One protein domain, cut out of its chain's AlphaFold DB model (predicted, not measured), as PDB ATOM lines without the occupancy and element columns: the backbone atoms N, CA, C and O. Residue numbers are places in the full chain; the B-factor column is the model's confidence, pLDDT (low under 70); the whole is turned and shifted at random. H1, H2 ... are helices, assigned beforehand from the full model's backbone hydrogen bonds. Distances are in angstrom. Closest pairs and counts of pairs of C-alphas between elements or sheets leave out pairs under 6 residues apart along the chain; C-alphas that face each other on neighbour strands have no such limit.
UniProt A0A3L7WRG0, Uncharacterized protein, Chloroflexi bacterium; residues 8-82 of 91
ATOM      1  N   TYR A   8     188.424 -12.018 117.204       95.31
ATOM      2  CA  TYR A   8     188.896 -10.851 117.939       95.31
ATOM      3  C   TYR A   8     188.690  -9.547 117.162       95.31
ATOM      4  O   TYR A   8     188.002  -8.648 117.632       95.31
ATOM      5  N   PHE A   9     189.171  -9.477 115.918       95.12
ATOM      6  CA  PHE A   9     188.981  -8.302 115.065       95.12
ATOM      7  C   PHE A   9     187.501  -8.016 114.808       95.12
ATOM      8  O   PHE A   9     187.080  -6.866 114.855       95.12
ATOM      9  N   ILE A  10     186.678  -9.048 114.616       93.38
ATOM     10  CA  ILE A  10     185.232  -8.855 114.442       93.38
ATOM     11  C   ILE A  10     184.568  -8.281 115.694       93.38
ATOM     12  O   ILE A  10     183.696  -7.423 115.565       93.38
ATOM     13  N   LEU A  11     184.969  -8.724 116.889       94.50
ATOM     14  CA  LEU A  11     184.479  -8.163 118.150       94.50
ATOM     15  C   LEU A  11     184.842  -6.682 118.271       94.50
ATOM     16  O   LEU A  11     183.952  -5.857 118.465       94.50
ATOM     17  N   ILE A  12     186.126  -6.353 118.111       96.12
ATOM     18  CA  ILE A  12     186.645  -4.989 118.275       96.12
ATOM     19  C   ILE A  12     186.059  -4.047 117.217       96.12
ATOM     20  O   ILE A  12     185.510  -2.998 117.553       96.12
ATOM     21  N   GLY A  13     186.091  -4.455 115.947       95.75
ATOM     22  CA  GLY A  13     185.541  -3.676 114.842       95.75
ATOM     23  C   GLY A  13     184.038  -3.448 114.982       95.75
ATOM     24  O   GLY A  13     183.568  -2.338 114.739       95.75
ATOM     25  N   HIS A  14     183.273  -4.456 115.421       95.81
ATOM     26  CA  HIS A  14     181.839  -4.275 115.641       95.81
ATOM     27  C   HIS A  14     181.532  -3.381 116.849       95.81
ATOM     28  O   HIS A  14     180.665  -2.510 116.767       95.81
ATOM     29  N   ALA A  15     182.235  -3.571 117.967       96.00
ATOM     30  CA  ALA A  15     182.065  -2.728 119.147       96.00
ATOM     31  C   ALA A  15     182.422  -1.260 118.850       96.00
ATOM     32  O   ALA A  15     181.792  -0.358 119.387       96.00
ATOM     33  N   TRP A  16     183.364  -0.995 117.941       96.69
ATOM     34  CA  TRP A  16     183.647   0.370 117.495       96.69
ATOM     35  C   TRP A  16     182.457   1.023 116.769       96.69
ATOM     36  O   TRP A  16     182.104   2.166 117.052       96.69
ATOM     37  N   ILE A  17     181.819   0.304 115.839       95.31
ATOM     38  CA  ILE A  17     180.749   0.859 114.988       95.31
ATOM     39  C   ILE A  17     179.359   0.845 115.631       95.31
ATOM     40  O   ILE A  17     178.491   1.601 115.197       95.31
ATOM     41  N   CYS A  18     179.110  -0.025 116.614       95.75
ATOM     42  CA  CYS A  18     177.789  -0.220 117.210       95.75
ATOM     43  C   CYS A  18     177.810   0.123 118.709       95.75
ATOM     44  O   CYS A  18     178.231  -0.710 119.519       95.75
ATOM     45  N   PRO A  19     177.306   1.312 119.100       94.31
ATOM     46  CA  PRO A  19     177.276   1.750 120.495       94.31
ATOM     47  C   PRO A  19     176.548   0.780 121.429       94.31
ATOM     48  O   PRO A  19     177.023   0.543 122.535       94.31
ATOM     49  N   ASP A  20     175.451   0.166 120.979       94.12
ATOM     50  CA  ASP A  20     174.708  -0.810 121.784       94.12
ATOM     51  C   ASP A  20     175.555  -2.050 122.083       94.12
ATOM     52  O   ASP A  20     175.596  -2.546 123.208       94.12
ATOM     53  N   CYS A  21     176.277  -2.561 121.083       94.88
ATOM     54  CA  CYS A  21     177.137  -3.724 121.278       94.88
ATOM     55  C   CYS A  21     178.393  -3.387 122.079       94.88
ATOM     56  O   CYS A  21     178.843  -4.236 122.845       94.88
ATOM     57  N   ARG A  22     178.910  -2.157 121.970       96.06
ATOM     58  CA  ARG A  22     179.944  -1.639 122.874       96.06
ATOM     59  C   ARG A  22     179.464  -1.632 124.315       96.06
ATOM     60  O   ARG A  22     180.132  -2.199 125.165       96.06
ATOM     61  N   GLN A  23     178.304  -1.040 124.589       95.56
ATOM     62  CA  GLN A  23     177.756  -0.985 125.944       95.56
ATOM     63  C   GLN A  23     177.575  -2.385 126.529       95.56
ATOM     64  O   GLN A  23     177.946  -2.625 127.672       95.56
ATOM     65  N   ARG A  24     177.078  -3.333 125.731       94.31
ATOM     66  CA  ARG A  24     176.945  -4.733 126.153       94.31
ATOM     67  C   ARG A  24     178.290  -5.409 126.398       94.31
ATOM     68  O   ARG A  24     178.417  -6.133 127.377       94.31
ATOM     69  N   LEU A  25     179.279  -5.173 125.532       95.38
ATOM     70  CA  LEU A  25     180.641  -5.675 125.714       95.38
ATOM     71  C   LEU A  25     181.254  -5.141 127.010       95.38
ATOM     72  O   LEU A  25     181.871  -5.909 127.727       95.38
ATOM     73  N   LEU A  26     181.058  -3.862 127.322       96.31
ATOM     74  CA  LEU A  26     181.591  -3.241 128.535       96.31
ATOM     75  C   LEU A  26     180.836  -3.666 129.804       96.31
ATOM     76  O   LEU A  26     181.442  -3.781 130.863       96.31
ATOM     77  N   ALA A  27     179.524  -3.901 129.711       95.88
ATOM     78  CA  ALA A  27     178.709  -4.310 130.853       95.88
ATOM     79  C   ALA A  27     178.904  -5.787 131.222       95.88
ATOM     80  O   ALA A  27     178.936  -6.128 132.402       95.88
ATOM     81  N   GLU A  28     179.014  -6.667 130.223       94.62
ATOM     82  CA  GLU A  28     179.083  -8.118 130.415       94.62
ATOM     83  C   GLU A  28     180.144  -8.762 129.494       94.62
ATOM     84  O   GLU A  28     179.810  -9.627 128.671       94.62
ATOM     85  N   PRO A  29     181.431  -8.369 129.595       93.81
ATOM     86  CA  PRO A  29     182.463  -8.798 128.651       93.81
ATOM     87  C   PRO A  29     182.640 -10.316 128.641       93.81
ATOM     88  O   PRO A  29     182.710 -10.915 127.568       93.81
ATOM     89  N   GLU A  30     182.625 -10.955 129.815       93.62
ATOM     90  CA  GLU A  30     182.739 -12.410 129.959       93.62
ATOM     91  C   GLU A  30     181.639 -13.157 129.202       93.62
ATOM     92  O   GLU A  30     181.924 -14.133 128.512       93.62
ATOM     93  N   THR A  31     180.397 -12.671 129.268       91.69
ATOM     94  CA  THR A  31     179.257 -13.260 128.555       91.69
ATOM     95  C   THR A  31     179.393 -13.076 127.048       91.69
ATOM     96  O   THR A  31     179.131 -14.001 126.279       91.69
ATOM     97  N   ILE A  32     179.816 -11.891 126.604       92.25
ATOM     98  CA  ILE A  32     179.914 -11.560 125.179       92.25
ATOM     99  C   ILE A  32     180.995 -12.380 124.467       92.25
ATOM    100  O   ILE A  32     180.797 -12.774 123.317       92.25
ATOM    101  N   ILE A  33     182.111 -12.679 125.130       92.50
ATOM    102  CA  ILE A  33     183.219 -13.429 124.519       92.50
ATOM    103  C   ILE A  33     182.999 -14.950 124.483       92.50
ATOM    104  O   ILE A  33     183.810 -15.680 123.897       92.50
ATOM    105  N   VAL A  34     181.917 -15.468 125.075       90.06
ATOM    106  CA  VAL A  34     181.591 -16.901 125.020       90.06
ATOM    107  C   VAL A  34     181.326 -17.329 123.574       90.06
ATOM    108  O   VAL A  34     180.476 -16.784 122.873       90.06
ATOM    109  N   GLY A  35     182.039 -18.367 123.129       87.19
ATOM    110  CA  GLY A  35     181.924 -18.911 121.772       87.19
ATOM    111  C   GLY A  35     182.789 -18.206 120.722       87.19
ATOM    112  O   GLY A  35     182.822 -18.664 119.579       87.19
ATOM    113  N   HIS A  36     183.522 -17.152 121.097       90.25
ATOM    114  CA  HIS A  36     184.530 -16.525 120.245       90.25
ATOM    115  C   HIS A  36     185.888 -17.223 120.391       90.25
ATOM    116  O   HIS A  36     186.324 -17.562 121.499       90.25
ATOM    117  N   LYS A  37     186.575 -17.436 119.264       92.50
ATOM    118  CA  LYS A  37     187.955 -17.939 119.243       92.50
ATOM    119  C   LYS A  37     188.927 -16.807 119.566       92.50
ATOM    120  O   LYS A  37     189.269 -16.030 118.678       92.50
ATOM    121  N   LEU A  38     189.345 -16.757 120.827       94.25
ATOM    122  CA  LEU A  38     190.252 -15.758 121.391       94.25
ATOM    123  C   LEU A  38     191.408 -16.452 122.115       94.25
ATOM    124  O   LEU A  38     191.166 -17.477 122.763       94.25
ATOM    125  N   SER A  39     192.615 -15.893 122.023       95.00
ATOM    126  CA  SER A  39     193.731 -16.251 122.907       95.00
ATOM    127  C   SER A  39     193.514 -15.705 124.321       95.00
ATOM    128  O   SER A  39     192.622 -14.882 124.551       95.00
ATOM    129  N   ASP A  40     194.318 -16.163 125.279       94.94
ATOM    130  CA  ASP A  40     194.222 -15.698 126.664       94.94
ATOM    131  C   ASP A  40     194.581 -14.208 126.784       94.94
ATOM    132  O   ASP A  40     193.941 -13.477 127.540       94.94
ATOM    133  N   GLU A  41     195.518 -13.728 125.965       95.25
ATOM    134  CA  GLU A  41     195.887 -12.311 125.889       95.25
ATOM    135  C   GLU A  41     194.743 -11.463 125.320       95.25
ATOM    136  O   GLU A  41     194.386 -10.440 125.897       95.25
ATOM    137  N   GLU A  42     194.109 -11.910 124.230       96.12
ATOM    138  CA  GLU A  42     192.959 -11.215 123.628       96.12
ATOM    139  C   GLU A  42     191.769 -11.146 124.595       96.12
ATOM    140  O   GLU A  42     191.080 -10.127 124.681       96.12
ATOM    141  N   ARG A  43     191.534 -12.228 125.351       96.12
ATOM    142  CA  ARG A  43     190.524 -12.259 126.416       96.12
ATOM    143  C   ARG A  43     190.852 -11.244 127.499       96.12
ATOM    144  O   ARG A  43     189.977 -10.459 127.854       96.12
ATOM    145  N   ALA A  44     192.089 -11.236 127.991       96.50
ATOM    146  CA  ALA A  44     192.526 -10.299 129.018       96.50
ATOM    147  C   ALA A  44     192.352  -8.842 128.564       96.50
ATOM    148  O   ALA A  44     191.806  -8.045 129.322       96.50
ATOM    149  N   CYS A  45     192.715  -8.520 127.318       96.94
ATOM    150  CA  CYS A  45     192.487  -7.201 126.729       96.94
ATOM    151  C   CYS A  45     191.005  -6.809 126.743       96.94
ATOM    152  O   CYS A  45     190.678  -5.714 127.187       96.94
ATOM    153  N   ILE A  46     190.098  -7.694 126.308       96.50
ATOM    154  CA  ILE A  46     188.655  -7.395 126.282       96.50
ATOM    155  C   ILE A  46     188.101  -7.137 127.684       96.50
ATOM    156  O   ILE A  46     187.293  -6.228 127.860       96.50
ATOM    157  N   LEU A  47     188.529  -7.921 128.674       96.50
ATOM    158  CA  LEU A  47     188.017  -7.836 130.044       96.50
ATOM    159  C   LEU A  47     188.389  -6.531 130.756       96.50
ATOM    160  O   LEU A  47     187.725  -6.168 131.724       96.50
ATOM    161  N   VAL A  48     189.423  -5.828 130.289       96.81
ATOM    162  CA  VAL A  48     189.858  -4.541 130.854       96.81
ATOM    163  C   VAL A  48     189.434  -3.337 130.012       96.81
ATOM    164  O   VAL A  48     189.798  -2.210 130.345       96.81
ATOM    165  N   LEU A  49     188.675  -3.546 128.928       97.31
ATOM    166  CA  LEU A  49     188.163  -2.438 128.126       97.31
ATOM    167  C   LEU A  49     187.196  -1.584 128.943       97.31
ATOM    168  O   LEU A  49     186.349  -2.071 129.690       97.31
ATOM    169  N   THR A  50     187.302  -0.283 128.729       97.00
ATOM    170  CA  THR A  50     186.450   0.744 129.328       97.00
ATOM    171  C   THR A  50     185.855   1.619 128.234       97.00
ATOM    172  O   THR A  50     186.270   1.548 127.076       97.00
ATOM    173  N   ASP A  51     184.908   2.489 128.583       96.19
ATOM    174  CA  ASP A  51     184.373   3.466 127.626       96.19
ATOM    175  C   ASP A  51     185.489   4.361 127.046       96.19
ATOM    176  O   ASP A  51     185.545   4.586 125.837       96.19
ATOM    177  N   GLU A  52     186.470   4.739 127.875       96.44
ATOM    178  CA  GLU A  52     187.651   5.516 127.464       96.44
ATOM    179  C   GLU A  52     188.477   4.813 126.379       96.44
ATOM    180  O   GLU A  52     189.036   5.466 125.494       96.44
ATOM    181  N   SER A  53     188.501   3.475 126.395       97.25
ATOM    182  CA  SER A  53     189.198   2.677 125.379       97.25
ATOM    183  C   SER A  53     188.631   2.922 123.975       97.25
ATOM    184  O   SER A  53     189.353   2.803 122.991       97.25
ATOM    185  N   PHE A  54     187.360   3.320 123.868       96.94
ATOM    186  CA  PHE A  54     186.678   3.615 122.607       96.94
ATOM    187  C   PHE A  54     186.707   5.103 122.221       96.94
ATOM    188  O   PHE A  54     186.021   5.493 121.274       96.94
ATOM    189  N   GLY A  55     187.494   5.941 122.906       96.31
ATOM    190  CA  GLY A  55     187.579   7.373 122.605       96.31
ATOM    191  C   GLY A  55     188.200   7.681 121.236       96.31
ATOM    192  O   GLY A  55     187.724   8.555 120.515       96.31
ATOM    193  N   THR A  56     189.247   6.947 120.846       97.12
ATOM    194  CA  THR A  56     189.871   7.039 119.514       97.12
ATOM    195  C   THR A  56     190.307   5.654 119.031       97.12
ATOM    196  O   THR A  56     190.537   4.763 119.849       97.12
ATOM    197  N   MET A  57     190.484   5.465 117.716       96.38
ATOM    198  CA  MET A  57     191.014   4.198 117.188       96.38
ATOM    199  C   MET A  57     192.430   3.908 117.703       96.38
ATOM    200  O   MET A  57     192.775   2.752 117.907       96.38
ATOM    201  N   MET A  58     193.225   4.950 117.969       97.25
ATOM    202  CA  MET A  58     194.553   4.825 118.578       97.25
ATOM    203  C   MET A  58     194.470   4.295 120.015       97.25
ATOM    204  O   MET A  58     195.212   3.385 120.389       97.25
ATOM    205  N   THR A  59     193.546   4.833 120.815       97.44
ATOM    206  CA  THR A  59     193.308   4.364 122.187       97.44
ATOM    207  C   THR A  59     192.833   2.915 122.185       97.44
ATOM    208  O   THR A  59     193.350   2.102 122.949       97.44
ATOM    209  N   LEU A  60     191.918   2.567 121.275       97.31
ATOM    210  CA  LEU A  60     191.400   1.207 121.162       97.31
ATOM    211  C   LEU A  60     192.489   0.225 120.733       97.31
ATOM    212  O   LEU A  60     192.633  -0.823 121.354       97.31
ATOM    213  N   ALA A  61     193.286   0.577 119.721       97.00
ATOM    214  CA  ALA A  61     194.441  -0.201 119.276       97.00
ATOM    215  C   ALA A  61     195.409  -0.474 120.440       97.00
ATOM    216  O   ALA A  61     195.791  -1.617 120.684       97.00
ATOM    217  N   THR A  62     195.709   0.559 121.233       97.44
ATOM    218  CA  THR A  62     196.572   0.450 122.419       97.44
ATOM    219  C   THR A  62     195.980  -0.491 123.473       97.44
ATOM    220  O   THR A  62     196.683  -1.368 123.966       97.44
ATOM    221  N   ALA A  63     194.690  -0.355 123.793       97.00
ATOM    222  CA  ALA A  63     194.019  -1.187 124.798       97.00
ATOM    223  C   ALA A  63     193.859  -2.656 124.361       97.00
ATOM    224  O   ALA A  63     193.818  -3.560 125.192       97.00
ATOM    225  N   THR A  64     193.777  -2.897 123.051       96.00
ATOM    226  CA  THR A  64     193.556  -4.228 122.462       96.00
ATOM    227  C   THR A  64     194.839  -4.906 121.980       96.00
ATOM    228  O   THR A  64     194.798  -6.071 121.582       96.00
ATOM    229  N   GLY A  65     195.980  -4.213 122.009       95.25
ATOM    230  CA  GLY A  65     197.263  -4.752 121.554       95.25
ATOM    231  C   GLY A  65     197.343  -5.008 120.043       95.25
ATOM    232  O   GLY A  65     198.186  -5.790 119.610       95.25
ATOM    233  N   ILE A  66     196.472  -4.381 119.244       94.94
ATOM    234  CA  ILE A  66     196.468  -4.484 117.773       94.94
ATOM    235  C   ILE A  66     196.901  -3.157 117.157       94.94
ATOM    236  O   ILE A  66     196.965  -2.135 117.840       94.94
ATOM    237  N   THR A  67     197.210  -3.143 115.862       96.62
ATOM    238  CA  THR A  67     197.581  -1.892 115.195       96.62
ATOM    239  C   THR A  67     196.347  -1.057 114.851       96.62
ATOM    240  O   THR A  67     195.235  -1.565 114.718       96.62
ATOM    241  N   VAL A  68     196.530   0.251 114.660       96.38
ATOM    242  CA  VAL A  68     195.444   1.123 114.174       96.38
ATOM    243  C   VAL A  68     194.953   0.677 112.793       96.38
ATOM    244  O   VAL A  68     193.759   0.755 112.510       96.38
ATOM    245  N   GLU A  69     195.847   0.154 111.953       95.44
ATOM    246  CA  GLU A  69     195.492  -0.420 110.653       95.44
ATOM    247  C   GLU A  69     194.598  -1.660 110.808       95.44
ATOM    248  O   GLU A  69     193.575  -1.757 110.128       95.44
ATOM    249  N   ASP A  70     194.884  -2.534 111.778       95.19
ATOM    250  CA  ASP A  70     194.010  -3.666 112.107       95.19
ATOM    251  C   ASP A  70     192.628  -3.202 112.584       95.19
ATOM    252  O   ASP A  70     191.623  -3.801 112.204       95.19
ATOM    253  N   VAL A  71     192.546  -2.123 113.379       95.12
ATOM    254  CA  VAL A  71     191.255  -1.534 113.791       95.12
ATOM    255  C   VAL A  71     190.479  -1.044 112.568       95.12
ATOM    256  O   VAL A  71     189.293  -1.354 112.439       95.12
ATOM    257  N   HIS A  72     191.127  -0.327 111.646       95.19
ATOM    258  CA  HIS A  72     190.494   0.121 110.402       95.19
ATOM    259  C   HIS A  72     189.989  -1.059 109.570       95.19
ATOM    260  O   HIS A  72     188.809  -1.109 109.216       95.19
ATOM    261  N   MET A  73     190.845  -2.053 109.330       93.75
ATOM    262  CA  MET A  73     190.477  -3.259 108.591       93.75
ATOM    263  C   MET A  73     189.324  -4.007 109.263       93.75
ATOM    264  O   MET A  73     188.407  -4.472 108.586       93.75
ATOM    265  N   ALA A  74     189.342  -4.111 110.591       93.56
ATOM    266  CA  ALA A  74     188.291  -4.738 111.376       93.56
ATOM    267  C   ALA A  74     186.953  -4.003 111.237       93.56
ATOM    268  O   ALA A  74     185.921  -4.654 111.066       93.56
ATOM    269  N   VAL A  75     186.957  -2.672 111.294       93.44
ATOM    270  CA  VAL A  75     185.766  -1.822 111.139       93.44
ATOM    271  C   VAL A  75     185.164  -1.949 109.738       93.44
ATOM    272  O   VAL A  75     183.950  -2.126 109.598       93.44
ATOM    273  N   ASP A  76     186.009  -1.932 108.709       92.75
ATOM    274  CA  ASP A  76     185.573  -2.020 107.313       92.75
ATOM    275  C   ASP A  76     185.165  -3.442 106.904       92.75
ATOM    276  O   ASP A  76     184.443  -3.635 105.917       92.75
ATOM    277  N   HIS A  77     185.560  -4.454 107.680       90.94
ATOM    278  CA  HIS A  77     185.264  -5.838 107.357       90.94
ATOM    279  C   HIS A  77     183.738  -6.110 107.378       90.94
ATOM    280  O   HIS A  77     183.079  -5.917 108.406       90.94
ATOM    281  N   PRO A  78     183.142  -6.683 106.306       89.88
ATOM    282  CA  PRO A  78     181.692  -6.889 106.203       89.88
ATOM    283  C   PRO A  78     181.071  -7.662 107.373       89.88
ATOM    284  O   PRO A  78     179.949  -7.389 107.793       89.88
ATOM    285  N   ARG A  79     181.807  -8.627 107.937       87.50
ATOM    286  CA  ARG A  79     181.348  -9.394 109.108       87.50
ATOM    287  C   ARG A  79     181.177  -8.556 110.370       87.50
ATOM    288  O   ARG A  79     180.272  -8.869 111.137       87.50
ATOM    289  N   SER A  80     181.997  -7.528 110.572       90.25
ATOM    290  CA  SER A  80     181.846  -6.618 111.707       90.25
ATOM    291  C   SER A  80     180.555  -5.833 111.564       90.25
ATOM    292  O   SER A  80     179.824  -5.681 112.523       90.25
ATOM    293  N   ARG A  81     180.175  -5.432 110.350       86.06
ATOM    294  CA  ARG A  81     178.965  -4.629 110.102       86.06
ATOM    295  C   ARG A  81     177.648  -5.412 110.198       86.06
ATOM    296  O   ARG A  81     176.597  -4.798 110.325       86.06
ATOM    297  N   LEU A  82     177.693  -6.744 110.131       81.44
ATOM    298  CA  LEU A  82     176.503  -7.611 110.061       81.44
ATOM    299  C   LEU A  82     176.227  -8.431 111.333       81.44
ATOM    300  O   LEU A  82     175.216  -9.131 111.399       81.44
TER     301      LEU A  82
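What this domain is: This is residues 8 to 82 of the 91 residues of an uncharacterized protein of Chloroflexi bacterium (UniProt A0A3L7WRG0). A small, rounded cluster of short helices is built round H1, the helix nearest the middle, with the later helices wound about it. H7 crosses H1, H8 packs on H1 too, H2 turns off its end at a corner, and H3 to H6 make an outer path from H2 to H7. The printed part has 75 residues with eight named helices, H1 to H8 in chain order, and no named strand: all helix. It is compact, with a radius of gyration of the C-alphas of 10.9 A and spans of 26 by 25 by 23 A.

Where its parts are: H1, residues 8 to 17, runs 14.6 A from C-alpha 8 at (188.896, -10.851, 117.939). H2 is residues 19 to 27, 12.1 A; H3 29 to 32; H4 40 to 47, 10.6 A; H5 51 to 54; H6 57 to 64, 10.3 A; H7 68 to 76, 12.4 A. H8, residues 78 to 82, ends at C-alpha 82, (176.503, -7.611, 110.061).

How they stand to each other: H1 and H2 touch only at the corner, closest at the C-alphas of Ala 15 and Arg 22, 4.4 A. H1 touches H7, closest C-alphas Gly 13 and Val 75, 4.1 A, about perpendicular at 72 degrees, only just past steep. H1 touches H8, closest C-alphas His 14 and Ser 80, 4.6 A. H3 and H4 only just touch, with 3 pairs of C-alphas within 8 A, the closest Pro 29 and Leu 47, 5.8 A. H4 touches H6 at a steep tilt of 56 degrees, opposite ways, closest C-alphas Cys 45 and Thr 64, 5.3 A. H5 and H6 touch only at the corner, closest C-alphas Ser 53 and Leu 60, 5.0 A. H6 touches H7, about perpendicular at 79 degrees, closest C-alphas Ala 61 and Val 68, 5.4 A. H1 and H6 are near each other; H3 and H7 are apart. Every O i to N i+4 pair is within hydrogen-bond range in H1, H2, H4, H6, H7 and H8; H3 and H5 are too short for one.

The domain as a whole: The two C-alphas farthest apart, Thr 31 and Glu 69, are 27.4 A apart. The printed part has no cut; the link from H3 to H4 is short, the others tight. Mean pLDDT of the printed part is 94.6, and no printed residue is under 70.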